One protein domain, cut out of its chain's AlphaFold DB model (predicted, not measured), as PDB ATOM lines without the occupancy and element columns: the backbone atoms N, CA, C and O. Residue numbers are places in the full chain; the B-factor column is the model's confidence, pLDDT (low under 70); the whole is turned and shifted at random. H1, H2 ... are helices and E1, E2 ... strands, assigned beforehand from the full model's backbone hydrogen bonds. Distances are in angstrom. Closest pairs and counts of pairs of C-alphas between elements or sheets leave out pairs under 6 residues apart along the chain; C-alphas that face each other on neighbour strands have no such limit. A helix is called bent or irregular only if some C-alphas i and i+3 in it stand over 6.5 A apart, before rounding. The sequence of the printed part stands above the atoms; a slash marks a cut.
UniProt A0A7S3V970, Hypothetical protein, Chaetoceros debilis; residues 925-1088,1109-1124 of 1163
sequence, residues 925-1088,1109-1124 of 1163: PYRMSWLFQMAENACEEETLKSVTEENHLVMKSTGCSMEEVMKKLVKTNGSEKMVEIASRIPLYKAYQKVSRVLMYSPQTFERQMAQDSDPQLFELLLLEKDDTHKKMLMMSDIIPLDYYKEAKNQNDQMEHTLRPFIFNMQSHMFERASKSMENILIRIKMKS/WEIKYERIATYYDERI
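Overview. This is residues 925 to 1088 and 1109 to 1124 of the 1163 residues of the protein "Hypothetical protein" of Chaetoceros debilis (UniProt A0A7S3V970). A long helix, H1, runs through a cluster of shorter helices, with H2, H3, H4 and H9 packed on it at different places; a two-stranded antiparallel ribbon, E1 and E2, packs on H4 through E2 and ends in H10, which touches no helix. Residues 946 to 952, of which 946 to 950 belong to H1, stick out. The printed part has 180 residues, with ten named helices and two strands in the order H1 to H9, E1, E2, H10, and is mostly helix. It is compact, with a radius of gyration of the C-alphas of 17.0 A, and spans 55 by 45 by 37 A.

Along the chain. E1, residues 1080 to 1086, is 19.3 A long and begins at C-alpha 1080 (14.286, -54.651, 35.033). E2, residues 1109 to 1115, is 20.0 A long. H10, residues 1116 to 1124, ends at C-alpha 1124 (16.837, -68.387, 46.405). H1, residues 925 to 950, is 37.5 A long and begins at C-alpha 925 (19.338, -43.403, 18.239). H4, residues 987 to 998, is 15.0 A long and only just irregular: C-alphas 993 and 996 are 6.7 A apart. H9, residues 1067 to 1078, is 16.7 A long. The other helices are H2, residues 962 to 970; H3, residues 978 to 982; H5, residues 1005 to 1009; H6, residues 1015 to 1023; H7, residues 1035 to 1038; and H8, residues 1050 to 1054.

Arrangement. E1 and E2 are antiparallel neighbours at 154 degrees, with N 1083 and O 1112 2.8 A apart, within hydrogen-bond range. The closest C-alphas of H4 and E2, those of Val 994 and Ile 1111, are 7.0 A apart. H2 and E1 are near each other, with 6 pairs of C-alphas within 10 A. H1 is the hub, touching six helices. With residues 927 to 934 alone it touches H4, about perpendicular at 89 degrees, closest at the C-alphas of Trp 930 and Ser 995, 5.8 A. With residues 934 to 942 alone it touches H2, closest at Ala 938 and Glu 963, C-alphas 4.3 A apart. H9 touches H1 at a steep tilt of 57 degrees, the same way, closest at the C-alphas of Ser 929 and Phe 1070, 5.5 A. H3 touches H1 and H7; H5 and H7 only just touch H1, with 3 pairs of C-alphas within 8 A each. H6 touches H4, closest at the C-alphas of Tyr 988 and Leu 1022, 5.2 A. H8 touches no helix. Every O i to N i+4 pair is within hydrogen-bond range in H1, H3, H5, H6, H8 and H9, against 4 of 5 in H2, 6 of 8 in H4 and 4 of 5 in H10; H7 is too short for such a pair.

Size, cuts and confidence. The farthest C-alphas, of Thr 1028 and Ile 1124, are 57.0 A apart. Residues 1089 to 1108 are not printed; C-alphas 1088 and 1109 are 9.0 A apart across the cut. The links H1 to H2, H6 to H7, H7 to H8 and H8 to H9 are long. Mean pLDDT of the printed part is 79.7; 39 residues are under 70, among them 949 to 958, 1045 to 1056 and 1119 to 1124.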
ATOM      1  N   PRO A 925      20.376 -42.385  18.373       92.56
ATOM      2  CA  PRO A 925      19.338 -43.403  18.239       92.56
ATOM      3  C   PRO A 925      19.183 -44.271  19.496       92.56
ATOM      4  O   PRO A 925      18.055 -44.600  19.867       92.56
ATOM      5  N   TYR A 926      20.261 -44.633  20.200       92.69
ATOM      6  CA  TYR A 926      20.140 -45.469  21.395       92.69
ATOM      7  C   TYR A 926      19.433 -44.713  22.524       92.69
ATOM      8  O   TYR A 926      18.428 -45.210  23.037       92.69
ATOM      9  N   ARG A 927      19.850 -43.487  22.857       94.00
ATOM     10  CA  ARG A 927      19.147 -42.648  23.855       94.00
ATOM     11  C   ARG A 927      17.683 -42.413  23.507       94.00
ATOM     12  O   ARG A 927      16.823 -42.547  24.381       94.00
ATOM     13  N   MET A 928      17.394 -42.130  22.239       95.31
ATOM     14  CA  MET A 928      16.022 -41.947  21.775       95.31
ATOM     15  C   MET A 928      15.197 -43.238  21.873       95.31
ATOM     16  O   MET A 928      14.035 -43.159  22.262       95.31
ATOM     17  N   SER A 929      15.772 -44.427  21.631       94.31
ATOM     18  CA  SER A 929      15.054 -45.707  21.804       94.31
ATOM     19  C   SER A 929      14.488 -45.883  23.217       94.31
ATOM     20  O   SER A 929      13.331 -46.270  23.361       94.31
ATOM     21  N   TRP A 930      15.250 -45.508  24.251       94.00
ATOM     22  CA  TRP A 930      14.801 -45.570  25.645       94.00
ATOM     23  C   TRP A 930      13.714 -44.540  25.964       94.00
ATOM     24  O   TRP A 930      12.808 -44.848  26.730       94.00
ATOM     25  N   LEU A 931      13.779 -43.330  25.395       94.88
ATOM     26  CA  LEU A 931      12.731 -42.313  25.562       94.88
ATOM     27  C   LEU A 931      11.414 -42.719  24.891       94.88
ATOM     28  O   LEU A 931      10.357 -42.600  25.505       94.88
ATOM     29  N   PHE A 932      11.476 -43.238  23.662       93.88
ATOM     30  CA  PHE A 932      10.294 -43.753  22.974       93.88
ATOM     31  C   PHE A 932       9.688 -44.946  23.714       93.88
ATOM     32  O   PHE A 932       8.490 -44.939  23.965       93.88
ATOM     33  N   GLN A 933      10.500 -45.927  24.126       93.06
ATOM     34  CA  GLN A 933      10.002 -47.095  24.858       93.06
ATOM     35  C   GLN A 933       9.399 -46.707  26.216       93.06
ATOM     36  O   GLN A 933       8.386 -47.257  26.622       93.06
ATOM     37  N   MET A 934       9.975 -45.714  26.900       92.12
ATOM     38  CA  MET A 934       9.415 -45.153  28.133       92.12
ATOM     39  C   MET A 934       8.035 -44.514  27.905       92.12
ATOM     40  O   MET A 934       7.146 -44.693  28.734       92.12
ATOM     41  N   ALA A 935       7.852 -43.783  26.802       92.06
ATOM     42  CA  ALA A 935       6.560 -43.203  26.430       92.06
ATOM     43  C   ALA A 935       5.526 -44.286  26.070       92.06
ATOM     44  O   ALA A 935       4.379 -44.211  26.498       92.06
ATOM     45  N   GLU A 936       5.950 -45.293  25.305       89.94
ATOM     46  CA  GLU A 936       5.124 -46.405  24.826       89.94
ATOM     47  C   GLU A 936       4.651 -47.278  26.004       89.94
ATOM     48  O   GLU A 936       3.446 -47.380  26.229       89.94
ATOM     49  N   ASN A 937       5.570 -47.753  26.856       90.81
ATOM     50  CA  ASN A 937       5.246 -48.532  28.057       90.81
ATOM     51  C   ASN A 937       4.309 -47.783  29.021       90.81
ATOM     52  O   ASN A 937       3.414 -48.395  29.594       90.81
ATOM     53  N   ALA A 938       4.486 -46.471  29.219       89.81
ATOM     54  CA  ALA A 938       3.636 -45.703  30.134       89.81
ATOM     55  C   ALA A 938       2.166 -45.628  29.671       89.81
ATOM     56  O   ALA A 938       1.265 -45.651  30.508       89.81
ATOM     57  N   CYS A 939       1.920 -45.557  28.357       88.62
ATOM     58  CA  CYS A 939       0.568 -45.575  27.789       88.62
ATOM     59  C   CYS A 939      -0.010 -47.001  27.674       88.62
ATOM     60  O   CYS A 939      -1.222 -47.194  27.820       88.62
ATOM     61  N   GLU A 940       0.837 -48.008  27.437       87.56
ATOM     62  CA  GLU A 940       0.441 -49.423  27.459       87.56
ATOM     63  C   GLU A 940       0.001 -49.857  28.859       87.56
ATOM     64  O   GLU A 940      -1.078 -50.427  29.005       87.56
ATOM     65  N   GLU A 941       0.777 -49.532  29.894       87.12
ATOM     66  CA  GLU A 941       0.439 -49.832  31.288       87.12
ATOM     67  C   GLU A 941      -0.877 -49.177  31.729       87.12
ATOM     68  O   GLU A 941      -1.693 -49.849  32.355       87.12
ATOM     69  N   GLU A 942      -1.124 -47.911  31.369       85.25
ATOM     70  CA  GLU A 942      -2.404 -47.234  31.633       85.25
ATOM     71  C   GLU A 942      -3.578 -47.995  30.991       85.25
ATOM     72  O   GLU A 942      -4.592 -48.259  31.639       85.25
ATOM     73  N   THR A 943      -3.414 -48.398  29.725       83.12
ATOM     74  CA  THR A 943      -4.431 -49.147  28.970       83.12
ATOM     75  C   THR A 943      -4.645 -50.556  29.534       83.12
ATOM     76  O   THR A 943      -5.760 -51.072  29.508       83.12
ATOM     77  N   LEU A 944      -3.596 -51.197  30.056       83.12
ATOM     78  CA  LEU A 944      -3.702 -52.489  30.731       83.12
ATOM     79  C   LEU A 944      -4.397 -52.352  32.088       83.12
ATOM     80  O   LEU A 944      -5.261 -53.172  32.395       83.12
ATOM     81  N   LYS A 945      -4.079 -51.313  32.875       79.00
ATOM     82  CA  LYS A 945      -4.706 -51.092  34.184       79.00
ATOM     83  C   LYS A 945      -6.209 -50.891  34.065       79.00
ATOM     84  O   LYS A 945      -6.931 -51.609  34.754       79.00
ATOM     85  N   SER A 946      -6.684 -50.039  33.150       76.56
ATOM     86  CA  SER A 946      -8.129 -49.848  32.950       76.56
ATOM     87  C   SER A 946      -8.845 -51.164  32.619       76.56
ATOM     88  O   SER A 946      -9.841 -51.498  33.256       76.56
ATOM     89  N   VAL A 947      -8.276 -51.983  31.727       77.62
ATOM     90  CA  VAL A 947      -8.820 -53.312  31.393       77.62
ATOM     91  C   VAL A 947      -8.768 -54.276  32.588       77.62
ATOM     92  O   VAL A 947      -9.693 -55.065  32.778       77.62
ATOM     93  N   THR A 948      -7.728 -54.254  33.428       74.06
ATOM     94  CA  THR A 948      -7.671 -55.125  34.622       74.06
ATOM     95  C   THR A 948      -8.613 -54.689  35.744       74.06
ATOM     96  O   THR A 948      -9.161 -55.552  36.430       74.06
ATOM     97  N   GLU A 949      -8.850 -53.384  35.906       69.75
ATOM     98  CA  GLU A 949      -9.809 -52.830  36.868       69.75
ATOM     99  C   GLU A 949     -11.251 -53.184  36.470       69.75
ATOM    100  O   GLU A 949     -12.005 -53.690  37.308       69.75
ATOM    101  N   GLU A 950     -11.591 -53.040  35.180       67.06
ATOM    102  CA  GLU A 950     -12.855 -53.509  34.586       67.06
ATOM    103  C   GLU A 950     -13.088 -55.015  34.807       67.06
ATOM    104  O   GLU A 950     -14.208 -55.435  35.087       67.06
ATOM    105  N   ASN A 951     -12.031 -55.832  34.722       67.12
ATOM    106  CA  ASN A 951     -12.101 -57.288  34.901       67.12
ATOM    107  C   ASN A 951     -11.850 -57.765  36.350       67.12
ATOM    108  O   ASN A 951     -11.773 -58.970  36.591       67.12
ATOM    109  N   HIS A 952     -11.713 -56.851  37.318       64.62
ATOM    110  CA  HIS A 952     -11.436 -57.136  38.738       64.62
ATOM    111  C   HIS A 952     -10.188 -58.013  39.013       64.62
ATOM    112  O   HIS A 952     -10.100 -58.686  40.046       64.62
ATOM    113  N   LEU A 953      -9.193 -57.999  38.121       56.28
ATOM    114  CA  LEU A 953      -7.959 -58.782  38.247       56.28
ATOM    115  C   LEU A 953      -6.854 -57.959  38.923       56.28
ATOM    116  O   LEU A 953      -6.198 -57.135  38.295       56.28
ATOM    117  N   VAL A 954      -6.607 -58.204  40.214       49.81
ATOM    118  CA  VAL A 954      -5.575 -57.482  40.982       49.81
ATOM    119  C   VAL A 954      -4.197 -58.127  40.802       49.81
ATOM    120  O   VAL A 954      -3.829 -59.054  41.529       49.81
ATOM    121  N   MET A 955      -3.402 -57.598  39.874       50.34
ATOM    122  CA  MET A 955      -2.004 -57.995  39.690       50.34
ATOM    123  C   MET A 955      -1.093 -57.189  40.635       50.34
ATOM    124  O   MET A 955      -0.909 -55.986  40.471       50.34
ATOM    125  N   LYS A 956      -0.524 -57.836  41.664       50.78
ATOM    126  CA  LYS A 956       0.439 -57.198  42.583       50.78
ATOM    127  C   LYS A 956       1.862 -57.302  42.029       50.78
ATOM    128  O   LYS A 956       2.551 -58.283  42.300       50.78
ATOM    129  N   SER A 957       2.311 -56.280  41.304       57.56
ATOM    130  CA  SER A 957       3.711 -56.166  40.880       57.56
ATOM    131  C   SER A 957       4.653 -55.997  42.083       57.56
ATOM    132  O   SER A 957       4.322 -55.386  43.099       57.56
ATOM    133  N   THR A 958       5.873 -56.528  41.973       60.84
ATOM    134  CA  THR A 958       6.939 -56.379  42.987       60.84
ATOM    135  C   THR A 958       7.779 -55.105  42.797       60.84
ATOM    136  O   THR A 958       8.744 -54.877  43.535       60.84
ATOM    137  N   GLY A 959       7.417 -54.273  41.817       72.12
ATOM    138  CA  GLY A 959       8.092 -53.039  41.420       72.12
ATOM    139  C   GLY A 959       7.104 -51.970  40.942       72.12
ATOM    140  O   GLY A 959       5.919 -52.242  40.750       72.12
ATOM    141  N   CYS A 960       7.618 -50.751  40.784       80.75
ATOM    142  CA  CYS A 960       6.876 -49.564  40.358       80.75
ATOM    143  C   CYS A 960       6.722 -49.550  38.831       80.75
ATOM    144  O   CYS A 960       7.682 -49.856  38.123       80.75
ATOM    145  N   SER A 961       5.534 -49.197  38.339       86.31
ATOM    146  CA  SER A 961       5.235 -49.191  36.901       86.31
ATOM    147  C   SER A 961       5.747 -47.903  36.221       86.31
ATOM    148  O   SER A 961       5.923 -46.873  36.879       86.31
ATOM    149  N   MET A 962       6.027 -47.922  34.913       89.06
ATOM    150  CA  MET A 962       6.489 -46.733  34.179       89.06
ATOM    151  C   MET A 962       5.462 -45.587  34.201       89.06
ATOM    152  O   MET A 962       5.831 -44.415  34.311       89.06
ATOM    153  N   GLU A 963       4.171 -45.912  34.171       88.31
ATOM    154  CA  GLU A 963       3.063 -44.975  34.356       88.31
ATOM    155  C   GLU A 963       3.143 -44.246  35.715       88.31
ATOM    156  O   GLU A 963       3.008 -43.020  35.785       88.31
ATOM    157  N   GLU A 964       3.439 -44.969  36.802       86.19
ATOM    158  CA  GLU A 964       3.619 -44.392  38.143       86.19
ATOM    159  C   GLU A 964       4.862 -43.493  38.219       86.19
ATOM    160  O   GLU A 964       4.824 -42.417  38.826       86.19
ATOM    161  N   VAL A 965       5.960 -43.897  37.566       88.25
ATOM    162  CA  VAL A 965       7.173 -43.074  37.425       88.25
ATOM    163  C   VAL A 965       6.847 -41.758  36.706       88.25
ATOM    164  O   VAL A 965       7.258 -40.690  37.170       88.25
ATOM    165  N   MET A 966       6.073 -41.813  35.618       88.50
ATOM    166  CA  MET A 966       5.635 -40.641  34.849       88.50
ATOM    167  C   MET A 966       4.723 -39.715  35.666       88.50
ATOM    168  O   MET A 966       5.000 -38.516  35.754       88.50
ATOM    169  N   LYS A 967       3.709 -40.251  36.359       87.75
ATOM    170  CA  LYS A 967       2.854 -39.485  37.292       87.75
ATOM    171  C   LYS A 967       3.683 -38.770  38.368       87.75
ATOM    172  O   LYS A 967       3.487 -37.581  38.646       87.75
ATOM    173  N   LYS A 968       4.720 -39.432  38.899       86.12
ATOM    174  CA  LYS A 968       5.632 -38.843  39.895       86.12
ATOM    175  C   LYS A 968       6.524 -37.718  39.353       86.12
ATOM    176  O   LYS A 968       6.930 -36.855  40.131       86.12
ATOM    177  N   LEU A 969       6.796 -37.659  38.044       85.38
ATOM    178  CA  LEU A 969       7.515 -36.532  37.427       85.38
ATOM    179  C   LEU A 969       6.689 -35.233  37.404       85.38
ATOM    180  O   LEU A 969       7.291 -34.155  37.385       85.38
ATOM    181  N   VAL A 970       5.353 -35.316  37.429       84.62
ATOM    182  CA  VAL A 970       4.428 -34.157  37.445       84.62
ATOM    183  C   VAL A 970       3.841 -33.895  38.842       84.62
ATOM    184  O   VAL A 970       3.338 -32.803  39.089       84.62
ATOM    185  N   LYS A 971       3.991 -34.842  39.784       76.75
ATOM    186  CA  LYS A 971       3.387 -34.841  41.134       76.75
ATOM    187  C   LYS A 971       1.852 -34.954  41.119       76.75
ATOM    188  O   LYS A 971       1.176 -34.358  41.956       76.75
ATOM    189  N   THR A 972       1.296 -35.718  40.183       70.88
ATOM    190  CA  THR A 972      -0.151 -35.952  40.090       70.88
ATOM    191  C   THR A 972      -0.543 -37.253  40.796       70.88
ATOM    192  O   THR A 972       0.029 -38.309  40.548       70.88
ATOM    193  N   ASN A 973      -1.543 -37.171  41.682       56.84
ATOM    194  CA  ASN A 973      -2.124 -38.320  42.399       56.84
ATOM    195  C   ASN A 973      -3.470 -38.777  41.785       56.84
ATOM    196  O   ASN A 973      -4.196 -39.543  42.413       56.84
ATOM    197  N   GLY A 974      -3.854 -38.228  40.628       61.38
ATOM    198  CA  GLY A 974      -5.211 -38.313  40.077       61.38
ATOM    199  C   GLY A 974      -5.359 -39.195  38.834       61.38
ATOM    200  O   GLY A 974      -4.385 -39.684  38.263       61.38
ATOM    201  N   SER A 975      -6.611 -39.330  38.398       65.88
ATOM    202  CA  SER A 975      -7.074 -40.065  37.211       65.88
ATOM    203  C   SER A 975      -6.859 -39.313  35.884       65.88
ATOM    204  O   SER A 975      -7.655 -39.455  34.960       65.88
ATOM    205  N   GLU A 976      -5.840 -38.457  35.806       78.50
ATOM    206  CA  GLU A 976      -5.476 -37.755  34.566       78.50
ATOM    207  C   GLU A 976      -4.853 -38.740  33.569       78.50
ATOM    208  O   GLU A 976      -4.104 -39.636  33.979       78.50
ATOM    209  N   LYS A 977      -5.122 -38.549  32.272       83.06
ATOM    210  CA  LYS A 977      -4.639 -39.462  31.227       83.06
ATOM    211  C   LYS A 977      -3.142 -39.307  30.978       83.06
ATOM    212  O   LYS A 977      -2.613 -38.190  31.033       83.06
ATOM    213  N   MET A 978      -2.450 -40.387  30.606       87.00
ATOM    214  CA  MET A 978      -1.000 -40.345  30.373       87.00
ATOM    215  C   MET A 978      -0.599 -39.330  29.295       87.00
ATOM    216  O   MET A 978       0.408 -38.641  29.445       87.00
ATOM    217  N   VAL A 979      -1.417 -39.153  28.253       85.06
ATOM    218  CA  VAL A 979      -1.202 -38.144  27.197       85.06
ATOM    219  C   VAL A 979      -1.163 -36.714  27.764       85.06
ATOM    220  O   VAL A 979      -0.275 -35.923  27.432       85.06
ATOM    221  N   GLU A 980      -2.074 -36.377  28.681       85.56
ATOM    222  CA  GLU A 980      -2.128 -35.059  29.329       85.56
ATOM    223  C   GLU A 980      -0.963 -34.861  30.304       85.56
ATOM    224  O   GLU A 980      -0.428 -33.756  30.438       85.56
ATOM    225  N   ILE A 981      -0.561 -35.918  31.012       86.94
ATOM    226  CA  ILE A 981       0.607 -35.926  31.904       86.94
ATOM    227  C   ILE A 981       1.887 -35.702  31.082       86.94
ATOM    228  O   ILE A 981       2.677 -34.810  31.393       86.94
ATOM    229  N   ALA A 982       2.053 -36.426  29.976       88.25
ATOM    230  CA  ALA A 982       3.192 -36.323  29.070       88.25
ATOM    231  C   ALA A 982       3.333 -34.935  28.419       88.25
ATOM    232  O   ALA A 982       4.455 -34.472  28.208       88.25
ATOM    233  N   SER A 983       2.226 -34.222  28.180       88.06
ATOM    234  CA  SER A 983       2.252 -32.834  27.679       88.06
ATOM    235  C   SER A 983       2.937 -31.834  28.631       88.06
ATOM    236  O   SER A 983       3.377 -30.763  28.200       88.06
ATOM    237  N   ARG A 984       3.057 -32.199  29.918       88.56
ATOM    238  CA  ARG A 984       3.675 -31.417  31.005       88.56
ATOM    239  C   ARG A 984       5.085 -31.900  31.382       88.56
ATOM    240  O   ARG A 984       5.702 -31.308  32.269       88.56
ATOM    241  N   ILE A 985       5.615 -32.941  30.732       90.25
ATOM    242  CA  ILE A 985       6.954 -33.492  31.001       90.25
ATOM    243  C   ILE A 985       7.896 -33.147  29.835       90.25
ATOM    244  O   ILE A 985       7.762 -33.741  28.766       90.25
ATOM    245  N   PRO A 986       8.892 -32.260  30.020       92.19
ATOM    246  CA  PRO A 986       9.944 -32.044  29.028       92.19
ATOM    247  C   PRO A 986      10.775 -33.311  28.805       92.19
ATOM    248  O   PRO A 986      11.130 -33.987  29.779       92.19
ATOM    249  N   LEU A 987      11.165 -33.591  27.556       93.56
ATOM    250  CA  LEU A 987      11.995 -34.757  27.209       93.56
ATOM    251  C   LEU A 987      13.289 -34.810  28.031       93.56
ATOM    252  O   LEU A 987      13.657 -35.870  28.534       93.56
ATOM    253  N   TYR A 988      13.935 -33.658  28.248       93.19
ATOM    254  CA  TYR A 988      15.114 -33.546  29.111       93.19
ATOM    255  C   TYR A 988      14.867 -34.095  30.528       93.19
ATOM    256  O   TYR A 988      15.695 -34.837  31.055       93.19
ATOM    257  N   LYS A 989      13.715 -33.785  31.144       90.62
ATOM    258  CA  LYS A 989      13.387 -34.221  32.513       90.62
ATOM    259  C   LYS A 989      13.168 -35.735  32.576       90.62
ATOM    260  O   LYS A 989      13.684 -36.382  33.488       90.62
ATOM    261  N   ALA A 990      12.439 -36.289  31.605       91.75
ATOM    262  CA  ALA A 990      12.229 -37.732  31.473       91.75
ATOM    263  C   ALA A 990      13.558 -38.475  31.260       91.75
ATOM    264  O   ALA A 990      13.864 -39.427  31.981       91.75
ATOM    265  N   TYR A 991      14.400 -37.978  30.350       94.06
ATOM    266  CA  TYR A 991      15.726 -38.533  30.108       94.06
ATOM    267  C   TYR A 991      16.605 -38.482  31.363       94.06
ATOM    268  O   TYR A 991      17.095 -39.520  31.800       94.06
ATOM    269  N   GLN A 992      16.779 -37.307  31.978       90.88
ATOM    270  CA  GLN A 992      17.713 -37.110  33.090       90.88
ATOM    271  C   GLN A 992      17.346 -37.952  34.324       90.88
ATOM    272  O   GLN A 992      18.235 -38.472  34.998       90.88
ATOM    273  N   LYS A 993      16.046 -38.081  34.631       87.94
ATOM    274  CA  LYS A 993      15.554 -38.793  35.824       87.94
ATOM    275  C   LYS A 993      15.353 -40.292  35.615       87.94
ATOM    276  O   LYS A 993      15.467 -41.034  36.587       87.94
ATOM    277  N   VAL A 994      15.037 -40.721  34.391       88.62
ATOM    278  CA  VAL A 994      14.593 -42.092  34.099       88.62
ATOM    279  C   VAL A 994      15.500 -42.753  33.066       88.62
ATOM    280  O   VAL A 994      16.319 -43.596  33.438       88.62
ATOM    281  N   SER A 995      15.423 -42.363  31.790       88.06
ATOM    282  CA  SER A 995      16.114 -43.083  30.709       88.06
ATOM    283  C   SER A 995      17.629 -43.134  30.908       88.06
ATOM    284  O   SER A 995      18.227 -44.187  30.702       88.06
ATOM    285  N   ARG A 996      18.257 -42.041  31.368       89.25
ATOM    286  CA  ARG A 996      19.699 -41.959  31.658       89.25
ATOM    287  C   ARG A 996      20.133 -42.915  32.770       89.25
ATOM    288  O   ARG A 996      21.282 -43.335  32.766       89.25
ATOM    289  N   VAL A 997      19.249 -43.275  33.701       85.94
ATOM    290  CA  VAL A 997      19.546 -44.268  34.745       85.94
ATOM    291  C   VAL A 997      19.380 -45.681  34.182       85.94
ATOM    292  O   VAL A 997      20.261 -46.522  34.349       85.94
ATOM    293  N   LEU A 998      18.276 -45.932  33.470       87.56
ATOM    294  CA  LEU A 998      17.921 -47.267  32.984       87.56
ATOM    295  C   LEU A 998      18.781 -47.749  31.804       87.56
ATOM    296  O   LEU A 998      19.022 -48.946  31.693       87.56
ATOM    297  N   MET A 999      19.308 -46.869  30.949       88.44
ATOM    298  CA  MET A 999      20.033 -47.283  29.731       88.44
ATOM    299  C   MET A 999      21.411 -47.928  29.955       88.44
ATOM    300  O   MET A 999      21.974 -48.490  29.015       88.44
ATOM    301  N   TYR A1000      21.932 -47.880  31.183       87.38
ATOM    302  CA  TYR A1000      23.139 -48.600  31.615       87.38
ATOM    303  C   TYR A1000      22.827 -50.016  32.129       87.38
ATOM    304  O   TYR A1000      23.735 -50.786  32.425       87.38
ATOM    305  N   SER A1001      21.545 -50.375  32.240       83.12
ATOM    306  CA  SER A1001      21.115 -51.685  32.729       83.12
ATOM    307  C   SER A1001      21.463 -52.883  31.833       83.12
ATOM    308  O   SER A1001      21.687 -53.946  32.421       83.12
ATOM    309  N   PRO A1002      21.539 -52.812  30.481       84.06
ATOM    310  CA  PRO A1002      21.873 -53.980  29.661       84.06
ATOM    311  C   PRO A1002      23.348 -54.357  29.795       84.06
ATOM    312  O   PRO A1002      24.197 -53.498  29.970       84.06
ATOM    313  N   GLN A1003      23.703 -55.633  29.627       79.69
ATOM    314  CA  GLN A1003      25.120 -56.052  29.621       79.69
ATOM    315  C   GLN A1003      25.908 -55.470  28.436       79.69
ATOM    316  O   GLN A1003      27.106 -55.257  28.537       79.69
ATOM    317  N   THR A1004      25.233 -55.184  27.320       79.12
ATOM    318  CA  THR A1004      25.843 -54.672  26.084       79.12
ATOM    319  C   THR A1004      25.712 -53.150  25.933       79.12
ATOM    320  O   THR A1004      25.705 -52.658  24.804       79.12
ATOM    321  N   PHE A1005      25.512 -52.405  27.027       84.00
ATOM    322  CA  PHE A1005      25.162 -50.979  26.976       84.00
ATOM    323  C   PHE A1005      26.240 -50.121  26.292       84.00
ATOM    324  O   PHE A1005      25.905 -49.316  25.426       84.00
ATOM    325  N   GLU A1006      27.523 -50.352  26.589       82.56
ATOM    326  CA  GLU A1006      28.674 -49.630  26.013       82.56
ATOM    327  C   GLU A1006      28.644 -49.649  24.480       82.56
ATOM    328  O   GLU A1006      28.704 -48.612  23.821       82.56
ATOM    329  N   ARG A1007      28.417 -50.838  23.911       80.31
ATOM    330  CA  ARG A1007      28.321 -51.073  22.467       80.31
ATOM    331  C   ARG A1007      27.095 -50.425  21.810       80.31
ATOM    332  O   ARG A1007      27.113 -50.159  20.607       80.31
ATOM    333  N   GLN A1008      26.014 -50.188  22.554       83.25
ATOM    334  CA  GLN A1008      24.881 -49.419  22.030       83.25
ATOM    335  C   GLN A1008      25.137 -47.911  22.136       83.25
ATOM    336  O   GLN A1008      24.885 -47.188  21.179       83.25
ATOM    337  N   MET A1009      25.714 -47.443  23.248       86.19
ATOM    338  CA  MET A1009      26.074 -46.033  23.425       86.19
ATOM    339  C   MET A1009      27.137 -45.554  22.436       86.19
ATOM    340  O   MET A1009      27.110 -44.393  22.062       86.19
ATOM    341  N   ALA A1010      28.030 -46.420  21.956       83.88
ATOM    342  CA  ALA A1010      29.014 -46.049  20.936       83.88
ATOM    343  C   ALA A1010      28.422 -45.804  19.524       83.88
ATOM    344  O   ALA A1010      29.155 -45.453  18.600       83.88
ATOM    345  N   GLN A1011      27.111 -46.008  19.330       83.06
ATOM    346  CA  GLN A1011      26.387 -45.578  18.124       83.06
ATOM    347  C   GLN A1011      25.900 -44.124  18.233       83.06
ATOM    348  O   GLN A1011      25.699 -43.469  17.208       83.06
ATOM    349  N   ASP A1012      25.709 -43.644  19.464       90.69
ATOM    350  CA  ASP A1012      25.303 -42.279  19.770       90.69
ATOM    351  C   ASP A1012      26.484 -41.303  19.599       90.69
ATOM    352  O   ASP A1012      27.655 -41.660  19.744       90.69
ATOM    353  N   SER A1013      26.158 -40.045  19.316       90.44
ATOM    354  CA  SER A1013      27.101 -38.919  19.278       90.44
ATOM    355  C   SER A1013      27.377 -38.397  20.703       90.44
ATOM    356  O   SER A1013      26.908 -38.980  21.683       90.44
ATOM    357  N   ASP A1014      28.089 -37.272  20.860       91.19
ATOM    358  CA  ASP A1014      28.403 -36.688  22.181       91.19
ATOM    359  C   ASP A1014      27.150 -36.546  23.088       91.19
ATOM    360  O   ASP A1014      26.219 -35.810  22.737       91.19
ATOM    361  N   PRO A1015      27.086 -37.224  24.254       91.31
ATOM    362  CA  PRO A1015      25.948 -37.139  25.169       91.31
ATOM    363  C   PRO A1015      25.680 -35.741  25.750       91.31
ATOM    364  O   PRO A1015      24.563 -35.490  26.197       91.31
ATOM    365  N   GLN A1016      26.664 -34.836  25.770       91.44
ATOM    366  CA  GLN A1016      26.472 -33.463  26.248       91.44
ATOM    367  C   GLN A1016      25.700 -32.626  25.224       91.44
ATOM    368  O   GLN A1016      24.773 -31.908  25.593       91.44
ATOM    369  N   LEU A1017      26.017 -32.776  23.933       93.50
ATOM    370  CA  LEU A1017      25.271 -32.129  22.848       93.50
ATOM    371  C   LEU A1017      23.818 -32.635  22.776       93.50
ATOM    372  O   LEU A1017      22.924 -31.846  22.487       93.50
ATOM    373  N   PHE A1018      23.562 -33.903  23.125       94.69
ATOM    374  CA  PHE A1018      22.201 -34.428  23.305       94.69
ATOM    375  C   PHE A1018      21.442 -33.708  24.426       94.69
ATOM    376  O   PHE A1018      20.313 -33.263  24.231       94.69
ATOM    377  N   GLU A1019      22.060 -33.582  25.605       93.06
ATOM    378  CA  GLU A1019      21.449 -32.912  26.760       93.06
ATOM    379  C   GLU A1019      21.179 -31.426  26.476       93.06
ATOM    380  O   GLU A1019      20.108 -30.933  26.824       93.06
ATOM    381  N   LEU A1020      22.086 -30.741  25.769       92.31
ATOM    382  CA  LEU A1020      21.891 -29.364  25.308       92.31
ATOM    383  C   LEU A1020      20.754 -29.249  24.279       92.31
ATOM    384  O   LEU A1020      19.876 -28.406  24.448       92.31
ATOM    385  N   LEU A1021      20.696 -30.125  23.269       93.56
ATOM    386  CA  LEU A1021      19.633 -30.096  22.258       93.56
ATOM    387  C   LEU A1021      18.244 -30.426  22.838       93.56
ATOM    388  O   LEU A1021      17.242 -29.942  22.317       93.56
ATOM    389  N   LEU A1022      18.159 -31.207  23.922       91.94
ATOM    390  CA  LEU A1022      16.910 -31.415  24.672       91.94
ATOM    391  C   LEU A1022      16.526 -30.229  25.578       91.94
ATOM    392  O   LEU A1022      15.359 -30.117  25.962       91.94
ATOM    393  N   LEU A1023      17.486 -29.376  25.948       90.62
ATOM    394  CA  LEU A1023      17.263 -28.140  26.708       90.62
ATOM    395  C   LEU A1023      16.951 -26.930  25.816       90.62
ATOM    396  O   LEU A1023      16.444 -25.923  26.319       90.62
ATOM    397  N   GLU A1024      17.245 -27.027  24.520       86.00
ATOM    398  CA  GLU A1024      16.955 -26.001  23.524       86.00
ATOM    399  C   GLU A1024      15.466 -25.625  23.538       86.00
ATOM    400  O   GLU A1024      14.575 -26.475  23.658       86.00
ATOM    401  N   LYS A1025      15.199 -24.323  23.425       79.62
ATOM    402  CA  LYS A1025      13.847 -23.770  23.365       79.62
ATOM    403  C   LYS A1025      13.589 -23.239  21.961       79.62
ATOM    404  O   LYS A1025      14.484 -22.678  21.346       79.62
ATOM    405  N   ASP A1026      12.342 -23.373  21.523       67.00
ATOM    406  CA  ASP A1026      11.740 -22.676  20.373       67.00
ATOM    407  C   ASP A1026      12.160 -21.187  20.327       67.00
ATOM    408  O   ASP A1026      12.360 -20.584  21.386       67.00
ATOM    409  N   ASP A1027      12.251 -20.581  19.134       60.34
ATOM    410  CA  ASP A1027      12.648 -19.175  18.899       60.34
ATOM    411  C   ASP A1027      11.893 -18.183  19.813       60.34
ATOM    412  O   ASP A1027      12.427 -17.162  20.254       60.34
ATOM    413  N   THR A1028      10.656 -18.517  20.192       56.81
ATOM    414  CA  THR A1028       9.825 -17.773  21.157       56.81
ATOM    415  C   THR A1028      10.297 -17.847  22.622       56.81
ATOM    416  O   THR A1028       9.657 -17.264  23.501       56.81
ATOM    417  N   HIS A1029      11.384 -18.572  22.902       55.50
ATOM    418  CA  HIS A1029      12.009 -18.861  24.201       55.50
ATOM    419  C   HIS A1029      11.089 -19.562  25.229       55.50
ATOM    420  O   HIS A1029      11.386 -19.586  26.431       55.50
ATOM    421  N   LYS A1030       9.966 -20.147  24.780       55.62
ATOM    422  CA  LYS A1030       8.848 -20.563  25.654       55.62
ATOM    423  C   LYS A1030       8.644 -22.065  25.851       55.62
ATOM    424  O   LYS A1030       8.150 -22.437  26.913       55.62
ATOM    425  N   LYS A1031       8.978 -22.934  24.886       66.94
ATOM    426  CA  LYS A1031       8.691 -24.381  24.983       66.94
ATOM    427  C   LYS A1031       9.892 -25.233  24.552       66.94
ATOM    428  O   LYS A1031      10.546 -24.915  23.566       66.94
ATOM    429  N   MET A1032      10.149 -26.296  25.313       85.69
ATOM    430  CA  MET A1032      11.017 -27.430  24.958       85.69
ATOM    431  C   MET A1032      10.164 -28.543  24.328       85.69
ATOM    432  O   MET A1032       8.938 -28.538  24.500       85.69
ATOM    433  N   LEU A1033      10.797 -29.530  23.686       90.31
ATOM    434  CA  LEU A1033      10.124 -30.782  23.321       90.31
ATOM    435  C   LEU A1033       9.606 -31.514  24.572       90.31
ATOM    436  O   LEU A1033      10.300 -31.620  25.591       90.31
ATOM    437  N   MET A1034       8.385 -32.032  24.480       91.75
ATOM    438  CA  MET A1034       7.662 -32.716  25.554       91.75
ATOM    439  C   MET A1034       7.520 -34.214  25.271       91.75
ATOM    440  O   MET A1034       7.616 -34.653  24.127       91.75
ATOM    441  N   MET A1035       7.223 -35.008  26.303       92.00
ATOM    442  CA  MET A1035       6.923 -36.437  26.150       92.00
ATOM    443  C   MET A1035       5.703 -36.680  25.247       92.00
ATOM    444  O   MET A1035       5.684 -37.678  24.536       92.00
ATOM    445  N   SER A1036       4.727 -35.760  25.203       89.12
ATOM    446  CA  SER A1036       3.615 -35.816  24.236       89.12
ATOM    447  C   SER A1036       4.095 -35.889  22.788       89.12
ATOM    448  O   SER A1036       3.567 -36.663  21.998       89.12
ATOM    449  N   ASP A1037       5.151 -35.148  22.451       89.81
ATOM    450  CA  ASP A1037       5.601 -34.972  21.069       89.81
ATOM    451  C   ASP A1037       6.192 -36.276  20.482       89.81
ATOM    452  O   ASP A1037       6.442 -36.355  19.278       89.81
ATOM    453  N   ILE A1038       6.400 -37.307  21.318       91.75
ATOM    454  CA  ILE A1038       6.938 -38.623  20.944       91.75
ATOM    455  C   ILE A1038       5.989 -39.810  21.202       91.75
ATOM    456  O   ILE A1038       6.354 -40.941  20.864       91.75
ATOM    457  N   ILE A1039       4.794 -39.594  21.770       88.88
ATOM    458  CA  ILE A1039       3.821 -40.671  22.037       88.88
ATOM    459  C   ILE A1039       3.254 -41.228  20.712       88.88
ATOM    460  O   ILE A1039       2.972 -40.449  19.794       88.88
ATOM    461  N   PRO A1040       3.067 -42.559  20.574       83.75
ATOM    462  CA  PRO A1040       2.399 -43.151  19.413       83.75
ATOM    463  C   PRO A1040       0.963 -42.648  19.212       83.75
ATOM    464  O   PRO A1040       0.194 -42.521  20.162       83.75
ATOM    465  N   LEU A1041       0.591 -42.418  17.949       76.62
ATOM    466  CA  LEU A1041      -0.713 -41.865  17.558       76.62
ATOM    467  C   LEU A1041      -1.906 -42.673  18.106       76.62
ATOM    468  O   LEU A1041      -2.918 -42.092  18.477       76.62
ATOM    469  N   ASP A1042      -1.757 -43.996  18.217       73.94
ATOM    470  CA  ASP A1042      -2.786 -44.944  18.676       73.94
ATOM    471  C   ASP A1042      -3.344 -44.632  20.085       73.94
ATOM    472  O   ASP A1042      -4.438 -45.087  20.429       73.94
ATOM    473  N   TYR A1043      -2.636 -43.833  20.894       75.56
ATOM    474  CA  TYR A1043      -3.071 -43.413  22.232       75.56
ATOM    475  C   TYR A1043      -3.901 -42.113  22.248       75.56
ATOM    476  O   TYR A1043      -4.553 -41.818  23.249       75.56
ATOM    477  N   TYR A1044      -3.963 -41.360  21.144       71.31
ATOM    478  CA  TYR A1044      -4.729 -40.109  21.019       71.31
ATOM    479  C   TYR A1044      -6.199 -40.356  20.628       71.31
ATOM    480  O   TYR A1044      -6.689 -39.860  19.616       71.31
ATOM    481  N   LYS A1045      -6.921 -41.138  21.439       57.78
ATOM    482  CA  LYS A1045      -8.257 -41.668  21.094       57.78
ATOM    483  C   LYS A1045      -9.373 -40.613  20.942       57.78
ATOM    484  O   LYS A1045     -10.350 -40.881  20.258       57.78
ATOM    485  N   GLU A1046      -9.243 -39.428  21.547       48.72
ATOM    486  CA  GLU A1046     -10.351 -38.456  21.697       48.72
ATOM    487  C   GLU A1046     -10.354 -37.256  20.735       48.72
ATOM    488  O   GLU A1046     -11.319 -36.486  20.733       48.72
ATOM    489  N   ALA A1047      -9.318 -37.052  19.918       43.22
ATOM    490  CA  ALA A1047      -9.340 -35.948  18.952       43.22
ATOM    491  C   ALA A1047     -10.243 -36.293  17.752       43.22
ATOM    492  O   ALA A1047     -10.195 -37.401  17.215       43.22
ATOM    493  N   LYS A1048     -11.098 -35.332  17.372       36.16
ATOM    494  CA  LYS A1048     -12.314 -35.548  16.566       36.16
ATOM    495  C   LYS A1048     -12.049 -35.993  15.124       36.16
ATOM    496  O   LYS A1048     -12.920 -36.631  14.540       36.16
ATOM    497  N   ASN A1049     -10.872 -35.689  14.575       45.66
ATOM    498  CA  ASN A1049     -10.420 -36.120  13.252       45.66
ATOM    499  C   ASN A1049      -8.991 -36.683  13.298       45.66
ATOM    500  O   ASN A1049      -8.197 -36.321  14.167       45.66
ATOM    501  N   GLN A1050      -8.622 -37.510  12.311       42.38
ATOM    502  CA  GLN A1050      -7.243 -38.008  12.174       42.38
ATOM    503  C   GLN A1050      -6.226 -36.874  11.970       42.38
ATOM    504  O   GLN A1050      -5.123 -36.957  12.501       42.38
ATOM    505  N   ASN A1051      -6.598 -35.797  11.272       42.69
ATOM    506  CA  ASN A1051      -5.697 -34.666  11.037       42.69
ATOM    507  C   ASN A1051      -5.393 -33.915  12.351       42.69
ATOM    508  O   ASN A1051      -4.225 -33.672  12.644       42.69
ATOM    509  N   ASP A1052      -6.408 -33.685  13.196       49.19
ATOM    510  CA  ASP A1052      -6.249 -33.080  14.532       49.19
ATOM    511  C   ASP A1052      -5.324 -33.927  15.435       49.19
ATOM    512  O   ASP A1052      -4.479 -33.401  16.156       49.19
ATOM    513  N   GLN A1053      -5.437 -35.264  15.375       51.28
ATOM    514  CA  GLN A1053      -4.578 -36.182  16.143       51.28
ATOM    515  C   GLN A1053      -3.094 -36.066  15.750       51.28
ATOM    516  O   GLN A1053      -2.212 -36.224  16.596       51.28
ATOM    517  N   MET A1054      -2.805 -35.802  14.473       53.00
ATOM    518  CA  MET A1054      -1.443 -35.816  13.932       53.00
ATOM    519  C   MET A1054      -0.696 -34.481  14.093       53.00
ATOM    520  O   MET A1054       0.528 -34.468  13.960       53.00
ATOM    521  N   GLU A1055      -1.370 -33.391  14.481       58.44
ATOM    522  CA  GLU A1055      -0.701 -32.161  14.948       58.44
ATOM    523  C   GLU A1055      -0.026 -32.329  16.325       58.44
ATOM    524  O   GLU A1055       0.882 -31.575  16.682       58.44
ATOM    525  N   HIS A1056      -0.471 -33.303  17.128       67.38
ATOM    526  CA  HIS A1056      -0.074 -33.441  18.533       67.38
ATOM    527  C   HIS A1056       1.160 -34.322  18.783       67.38
ATOM    528  O   HIS A1056       1.665 -34.337  19.908       67.38
ATOM    529  N   THR A1057       1.661 -35.045  17.776       84.44
ATOM    530  CA  THR A1057       2.830 -35.929  17.914       84.44
ATOM    531  C   THR A1057       3.686 -35.964  16.648       84.44
ATOM    532  O   THR A1057       3.189 -36.052  15.528       84.44
ATOM    533  N   LEU A1058       5.010 -35.950  16.825       88.56
ATOM    534  CA  LEU A1058       5.984 -36.106  15.742       88.56
ATOM    535  C   LEU A1058       6.210 -37.587  15.395       88.56
ATOM    536  O   LEU A1058       6.756 -37.898  14.337       88.56
ATOM    537  N   ARG A1059       5.789 -38.516  16.270       86.75
ATOM    538  CA  ARG A1059       6.060 -39.963  16.187       86.75
ATOM    539  C   ARG A1059       5.724 -40.611  14.829       86.75
ATOM    540  O   ARG A1059       6.552 -41.410  14.388       86.75
ATOM    541  N   PRO A1060       4.615 -40.283  14.124       83.12
ATOM    542  CA  PRO A1060       4.301 -40.863  12.808       83.12
ATOM    543  C   PRO A1060       5.332 -40.557  11.713       83.12
ATOM    544  O   PRO A1060       5.393 -41.263  10.706       83.12
ATOM    545  N   PHE A1061       6.136 -39.512  11.905       87.12
ATOM    546  CA  PHE A1061       7.083 -38.992  10.923       87.12
ATOM    547  C   PHE A1061       8.524 -39.495  11.156       87.12
ATOM    548  O   PHE A1061       9.427 -39.193  10.379       87.12
ATOM    549  N   ILE A1062       8.756 -40.310  12.191       87.38
ATOM    550  CA  ILE A1062      10.089 -40.793  12.585       87.38
ATOM    551  C   ILE A1062      10.380 -42.154  11.939       87.38
ATOM    552  O   ILE A1062      10.164 -43.208  12.534       87.38
ATOM    553  N   PHE A1063      10.903 -42.133  10.710       83.69
ATOM    554  CA  PHE A1063      11.268 -43.338   9.945       83.69
ATOM    555  C   PHE A1063      12.782 -43.582   9.835       83.69
ATOM    556  O   PHE A1063      13.197 -44.555   9.215       83.69
ATOM    557  N   ASN A1064      13.654 -42.742  10.399       84.19
ATOM    558  CA  ASN A1064      15.097 -43.031  10.423       84.19
ATOM    559  C   ASN A1064      15.511 -43.953  11.586       84.19
ATOM    560  O   ASN A1064      16.664 -44.377  11.651       84.19
ATOM    561  N   MET A1065      14.569 -44.329  12.459       87.44
ATOM    562  CA  MET A1065      14.818 -45.196  13.607       87.44
ATOM    563  C   MET A1065      14.567 -46.679  13.301       87.44
ATOM    564  O   MET A1065      13.502 -47.063  12.821       87.44
ATOM    565  N   GLN A1066      15.543 -47.530  13.614       85.25
ATOM    566  CA  GLN A1066      15.516 -48.956  13.273       85.25
ATOM    567  C   GLN A1066      14.738 -49.776  14.315       85.25
ATOM    568  O   GLN A1066      15.006 -49.681  15.512       85.25
ATOM    569  N   SER A1067      13.815 -50.630  13.859       83.56
ATOM    570  CA  SER A1067      12.925 -51.462  14.698       83.56
ATOM    571  C   SER A1067      13.649 -52.232  15.805       83.56
ATOM    572  O   SER A1067      13.242 -52.179  16.964       83.56
ATOM    573  N   HIS A1068      14.777 -52.871  15.485       85.62
ATOM    574  CA  HIS A1068      15.546 -53.663  16.450       85.62
ATOM    575  C   HIS A1068      16.145 -52.848  17.605       85.62
ATOM    576  O   HIS A1068      16.568 -53.434  18.599       85.62
ATOM    577  N   MET A1069      16.227 -51.519  17.487       86.94
ATOM    578  CA  MET A1069      16.662 -50.653  18.584       86.94
ATOM    579  C   MET A1069      15.549 -50.517  19.630       86.94
ATOM    580  O   MET A1069      15.837 -50.615  20.821       86.94
ATOM    581  N   PHE A1070      14.285 -50.409  19.200       86.12
ATOM    582  CA  PHE A1070      13.127 -50.513  20.096       86.12
ATOM    583  C   PHE A1070      13.035 -51.914  20.703       86.12
ATOM    584  O   PHE A1070      13.011 -52.034  21.920       86.12
ATOM    585  N   GLU A1071      13.126 -52.981  19.891       86.25
ATOM    586  CA  GLU A1071      13.111 -54.374  20.387       86.25
ATOM    587  C   GLU A1071      14.175 -54.623  21.476       86.25
ATOM    588  O   GLU A1071      13.948 -55.394  22.406       86.25
ATOM    589  N   ARG A1072      15.355 -53.990  21.371       86.88
ATOM    590  CA  ARG A1072      16.417 -54.062  22.390       86.88
ATOM    591  C   ARG A1072      16.079 -53.257  23.644       86.88
ATOM    592  O   ARG A1072      16.363 -53.741  24.738       86.88
ATOM    593  N   ALA A1073      15.511 -52.059  23.507       89.12
ATOM    594  CA  ALA A1073      15.092 -51.233  24.639       89.12
ATOM    595  C   ALA A1073      13.932 -51.890  25.410       89.12
ATOM    596  O   ALA A1073      14.055 -52.058  26.619       89.12
ATOM    597  N   SER A1074      12.885 -52.359  24.715       90.19
ATOM    598  CA  SER A1074      11.758 -53.131  25.278       90.19
ATOM    599  C   SER A1074      12.259 -54.345  26.064       90.19
ATOM    600  O   SER A1074      12.089 -54.383  27.281       90.19
ATOM    601  N   LYS A1075      13.008 -55.259  25.428       88.50
ATOM    602  CA  LYS A1075      13.574 -56.445  26.101       88.50
ATOM    603  C   LYS A1075      14.481 -56.099  27.276       88.50
ATOM    604  O   LYS A1075      14.614 -56.889  28.205       88.50
ATOM    605  N   SER A1076      15.149 -54.947  27.240       87.75
ATOM    606  CA  SER A1076      15.952 -54.495  28.374       87.75
ATOM    607  C   SER A1076      15.058 -54.028  29.522       87.75
ATOM    608  O   SER A1076      15.276 -54.469  30.643       87.75
ATOM    609  N   MET A1077      14.036 -53.208  29.249       87.56
ATOM    610  CA  MET A1077      13.059 -52.748  30.243       87.56
ATOM    611  C   MET A1077      12.283 -53.903  30.890       87.56
ATOM    612  O   MET A1077      12.150 -53.918  32.109       87.56
ATOM    613  N   GLU A1078      11.855 -54.902  30.113       84.88
ATOM    614  CA  GLU A1078      11.180 -56.114  30.611       84.88
ATOM    615  C   GLU A1078      12.011 -56.886  31.650       84.88
ATOM    616  O   GLU A1078      11.460 -57.507  32.552       84.88
ATOM    617  N   ASN A1079      13.344 -56.837  31.556       83.06
ATOM    618  CA  ASN A1079      14.258 -57.543  32.460       83.06
ATOM    619  C   ASN A1079      14.634 -56.735  33.721       83.06
ATOM    620  O   ASN A1079      15.547 -57.127  34.464       83.06
ATOM    621  N   ILE A1080      13.960 -55.607  33.972       84.62
ATOM    622  CA  ILE A1080      14.286 -54.651  35.033       84.62
ATOM    623  C   ILE A1080      13.117 -54.460  35.998       84.62
ATOM    624  O   ILE A1080      12.018 -54.073  35.620       84.62
ATOM    625  N   LEU A1081      13.410 -54.584  37.291       83.38
ATOM    626  CA  LEU A1081      12.534 -54.141  38.363       83.38
ATOM    627  C   LEU A1081      12.846 -52.684  38.736       83.38
ATOM    628  O   LEU A1081      13.917 -52.391  39.276       83.38
ATOM    629  N   ILE A1082      11.908 -51.768  38.493       84.88
ATOM    630  CA  ILE A1082      12.034 -50.352  38.870       84.88
ATOM    631  C   ILE A1082      11.587 -50.149  40.326       84.88
ATOM    632  O   ILE A1082      10.522 -50.607  40.746       84.88
ATOM    633  N   ARG A1083      12.386 -49.422  41.116       83.69
ATOM    634  CA  ARG A1083      12.048 -48.993  42.482       83.69
ATOM    635  C   ARG A1083      12.333 -47.514  42.679       83.69
ATOM    636  O   ARG A1083      13.413 -47.029  42.353       83.69
ATOM    637  N   ILE A1084      11.402 -46.808  43.313       82.19
ATOM    638  CA  ILE A1084      11.588 -45.403  43.680       82.19
ATOM    639  C   ILE A1084      11.947 -45.313  45.165       82.19
ATOM    640  O   ILE A1084      11.135 -45.676  46.015       82.19
ATOM    641  N   LYS A1085      13.139 -44.801  45.490       78.88
ATOM    642  CA  LYS A1085      13.535 -44.497  46.877       78.88
ATOM    643  C   LYS A1085      13.427 -42.998  47.142       78.88
ATOM    644  O   LYS A1085      13.800 -42.186  46.299       78.88
ATOM    645  N   MET A1086      12.944 -42.632  48.327       74.44
ATOM    646  CA  MET A1086      13.107 -41.272  48.847       74.44
ATOM    647  C   MET A1086      14.519 -41.138  49.425       74.44
ATOM    648  O   MET A1086      14.993 -42.050  50.108       74.44
ATOM    649  N   LYS A1087      15.193 -40.013  49.178       64.75
ATOM    650  CA  LYS A1087      16.490 -39.722  49.800       64.75
ATOM    651  C   LYS A1087      16.263 -39.375  51.276       64.75
ATOM    652  O   LYS A1087      15.520 -38.451  51.597       64.75
ATOM    653  N   SER A1088      16.882 -40.122  52.188       49.25
ATOM    654  CA  SER A1088      16.786 -39.848  53.626       49.25
ATOM    655  C   SER A1088      17.681 -38.675  54.024       49.25
ATOM    656  O   SER A1088      18.881 -38.707  53.741       49.25
ATOM    657  N   TRP A1109      13.864 -37.673  45.530       77.25
ATOM    658  CA  TRP A1109      13.737 -39.092  45.172       77.25
ATOM    659  C   TRP A1109      14.733 -39.526  44.094       77.25
ATOM    660  O   TRP A1109      15.287 -38.714  43.355       77.25
ATOM    661  N   GLU A1110      14.985 -40.830  44.039       79.56
ATOM    662  CA  GLU A1110      15.871 -41.481  43.077       79.56
ATOM    663  C   GLU A1110      15.228 -42.768  42.544       79.56
ATOM    664  O   GLU A1110      14.539 -43.488  43.276       79.56
ATOM    665  N   ILE A1111      15.470 -43.067  41.267       82.19
ATOM    666  CA  ILE A1111      15.168 -44.377  40.692       82.19
ATOM    667  C   ILE A1111      16.356 -45.291  40.956       82.19
ATOM    668  O   ILE A1111      17.498 -44.957  40.640       82.19
ATOM    669  N   LYS A1112      16.071 -46.467  41.507       79.75
ATOM    670  CA  LYS A1112      16.975 -47.612  41.496       79.75
ATOM    671  C   LYS A1112      16.343 -48.721  40.683       79.75
ATOM    672  O   LYS A1112      15.122 -48.839  40.618       79.75
ATOM    673  N   TYR A1113      17.195 -49.513  40.058       82.75
ATOM    674  CA  TYR A1113      16.776 -50.642  39.261       82.75
ATOM    675  C   TYR A1113      17.570 -51.878  39.671       82.75
ATOM    676  O   TYR A1113      18.748 -51.786  40.012       82.75
ATOM    677  N   GLU A1114      16.907 -53.024  39.652       80.50
ATOM    678  CA  GLU A1114      17.491 -54.342  39.896       80.50
ATOM    679  C   GLU A1114      17.134 -55.219  38.694       80.50
ATOM    680  O   GLU A1114      16.022 -55.121  38.175       80.50
ATOM    681  N   ARG A1115      18.057 -56.055  38.206       79.81
ATOM    682  CA  ARG A1115      17.698 -57.025  37.160       79.81
ATOM    683  C   ARG A1115      16.910 -58.170  37.785       79.81
ATOM    684  O   ARG A1115      17.232 -58.616  38.885       79.81
ATOM    685  N   ILE A1116      15.918 -58.672  37.055       78.62
ATOM    686  CA  ILE A1116      15.013 -59.716  37.555       78.62
ATOM    687  C   ILE A1116      15.774 -61.001  37.925       78.62
ATOM    688  O   ILE A1116      15.511 -61.571  38.980       78.62
ATOM    689  N   ALA A1117      16.769 -61.408  37.127       73.12
ATOM    690  CA  ALA A1117      17.606 -62.577  37.424       73.12
ATOM    691  C   ALA A1117      18.294 -62.472  38.802       73.12
ATOM    692  O   ALA A1117      18.055 -63.307  39.671       73.12
ATOM    693  N   THR A1118      19.043 -61.389  39.053       71.81
ATOM    694  CA  THR A1118      19.738 -61.182  40.336       71.81
ATOM    695  C   THR A1118      18.774 -61.118  41.520       71.81
ATOM    696  O   THR A1118      19.083 -61.632  42.590       71.81
ATOM    697  N   TYR A1119      17.588 -60.530  41.331       68.94
ATOM    698  CA  TYR A1119      16.564 -60.447  42.374       68.94
ATOM    699  C   TYR A1119      16.044 -61.822  42.829       68.94
ATOM    700  O   TYR A1119      15.757 -62.007  44.017       68.94
ATOM    701  N   TYR A1120      15.921 -62.785  41.909       68.56
ATOM    702  CA  TYR A1120      15.542 -64.155  42.256       68.56
ATOM    703  C   TYR A1120      16.727 -64.961  42.798       68.56
ATOM    704  O   TYR A1120      16.558 -65.627  43.819       68.56
ATOM    705  N   ASP A1121      17.923 -64.835  42.217       64.94
ATOM    706  CA  ASP A1121      19.130 -65.531  42.693       64.94
ATOM    707  C   ASP A1121      19.461 -65.174  44.157       64.94
ATOM    708  O   ASP A1121      19.657 -66.061  44.990       64.94
ATOM    709  N   GLU A1122      19.425 -63.883  44.516       59.12
ATOM    710  CA  GLU A1122      19.653 -63.411  45.894       59.12
ATOM    711  C   GLU A1122      18.609 -63.941  46.894       59.12
ATOM    712  O   GLU A1122      18.914 -64.138  48.072       59.12
ATOM    713  N   ARG A1123      17.371 -64.188  46.444       59.41
ATOM    714  CA  ARG A1123      16.277 -64.687  47.295       59.41
ATOM    715  C   ARG A1123      16.222 -66.206  47.393       59.41
ATOM    716  O   ARG A1123      15.799 -66.706  48.429       59.41
ATOM    717  N   ILE A1124      16.670 -66.927  46.368       54.88
ATOM    718  CA  ILE A1124      16.837 -68.387  46.405       54.88
ATOM    719  C   ILE A1124      18.057 -68.755  47.268       54.88
ATOM    720  O   ILE A1124      18.019 -69.745  47.996       54.88
TER     721      ILE A1124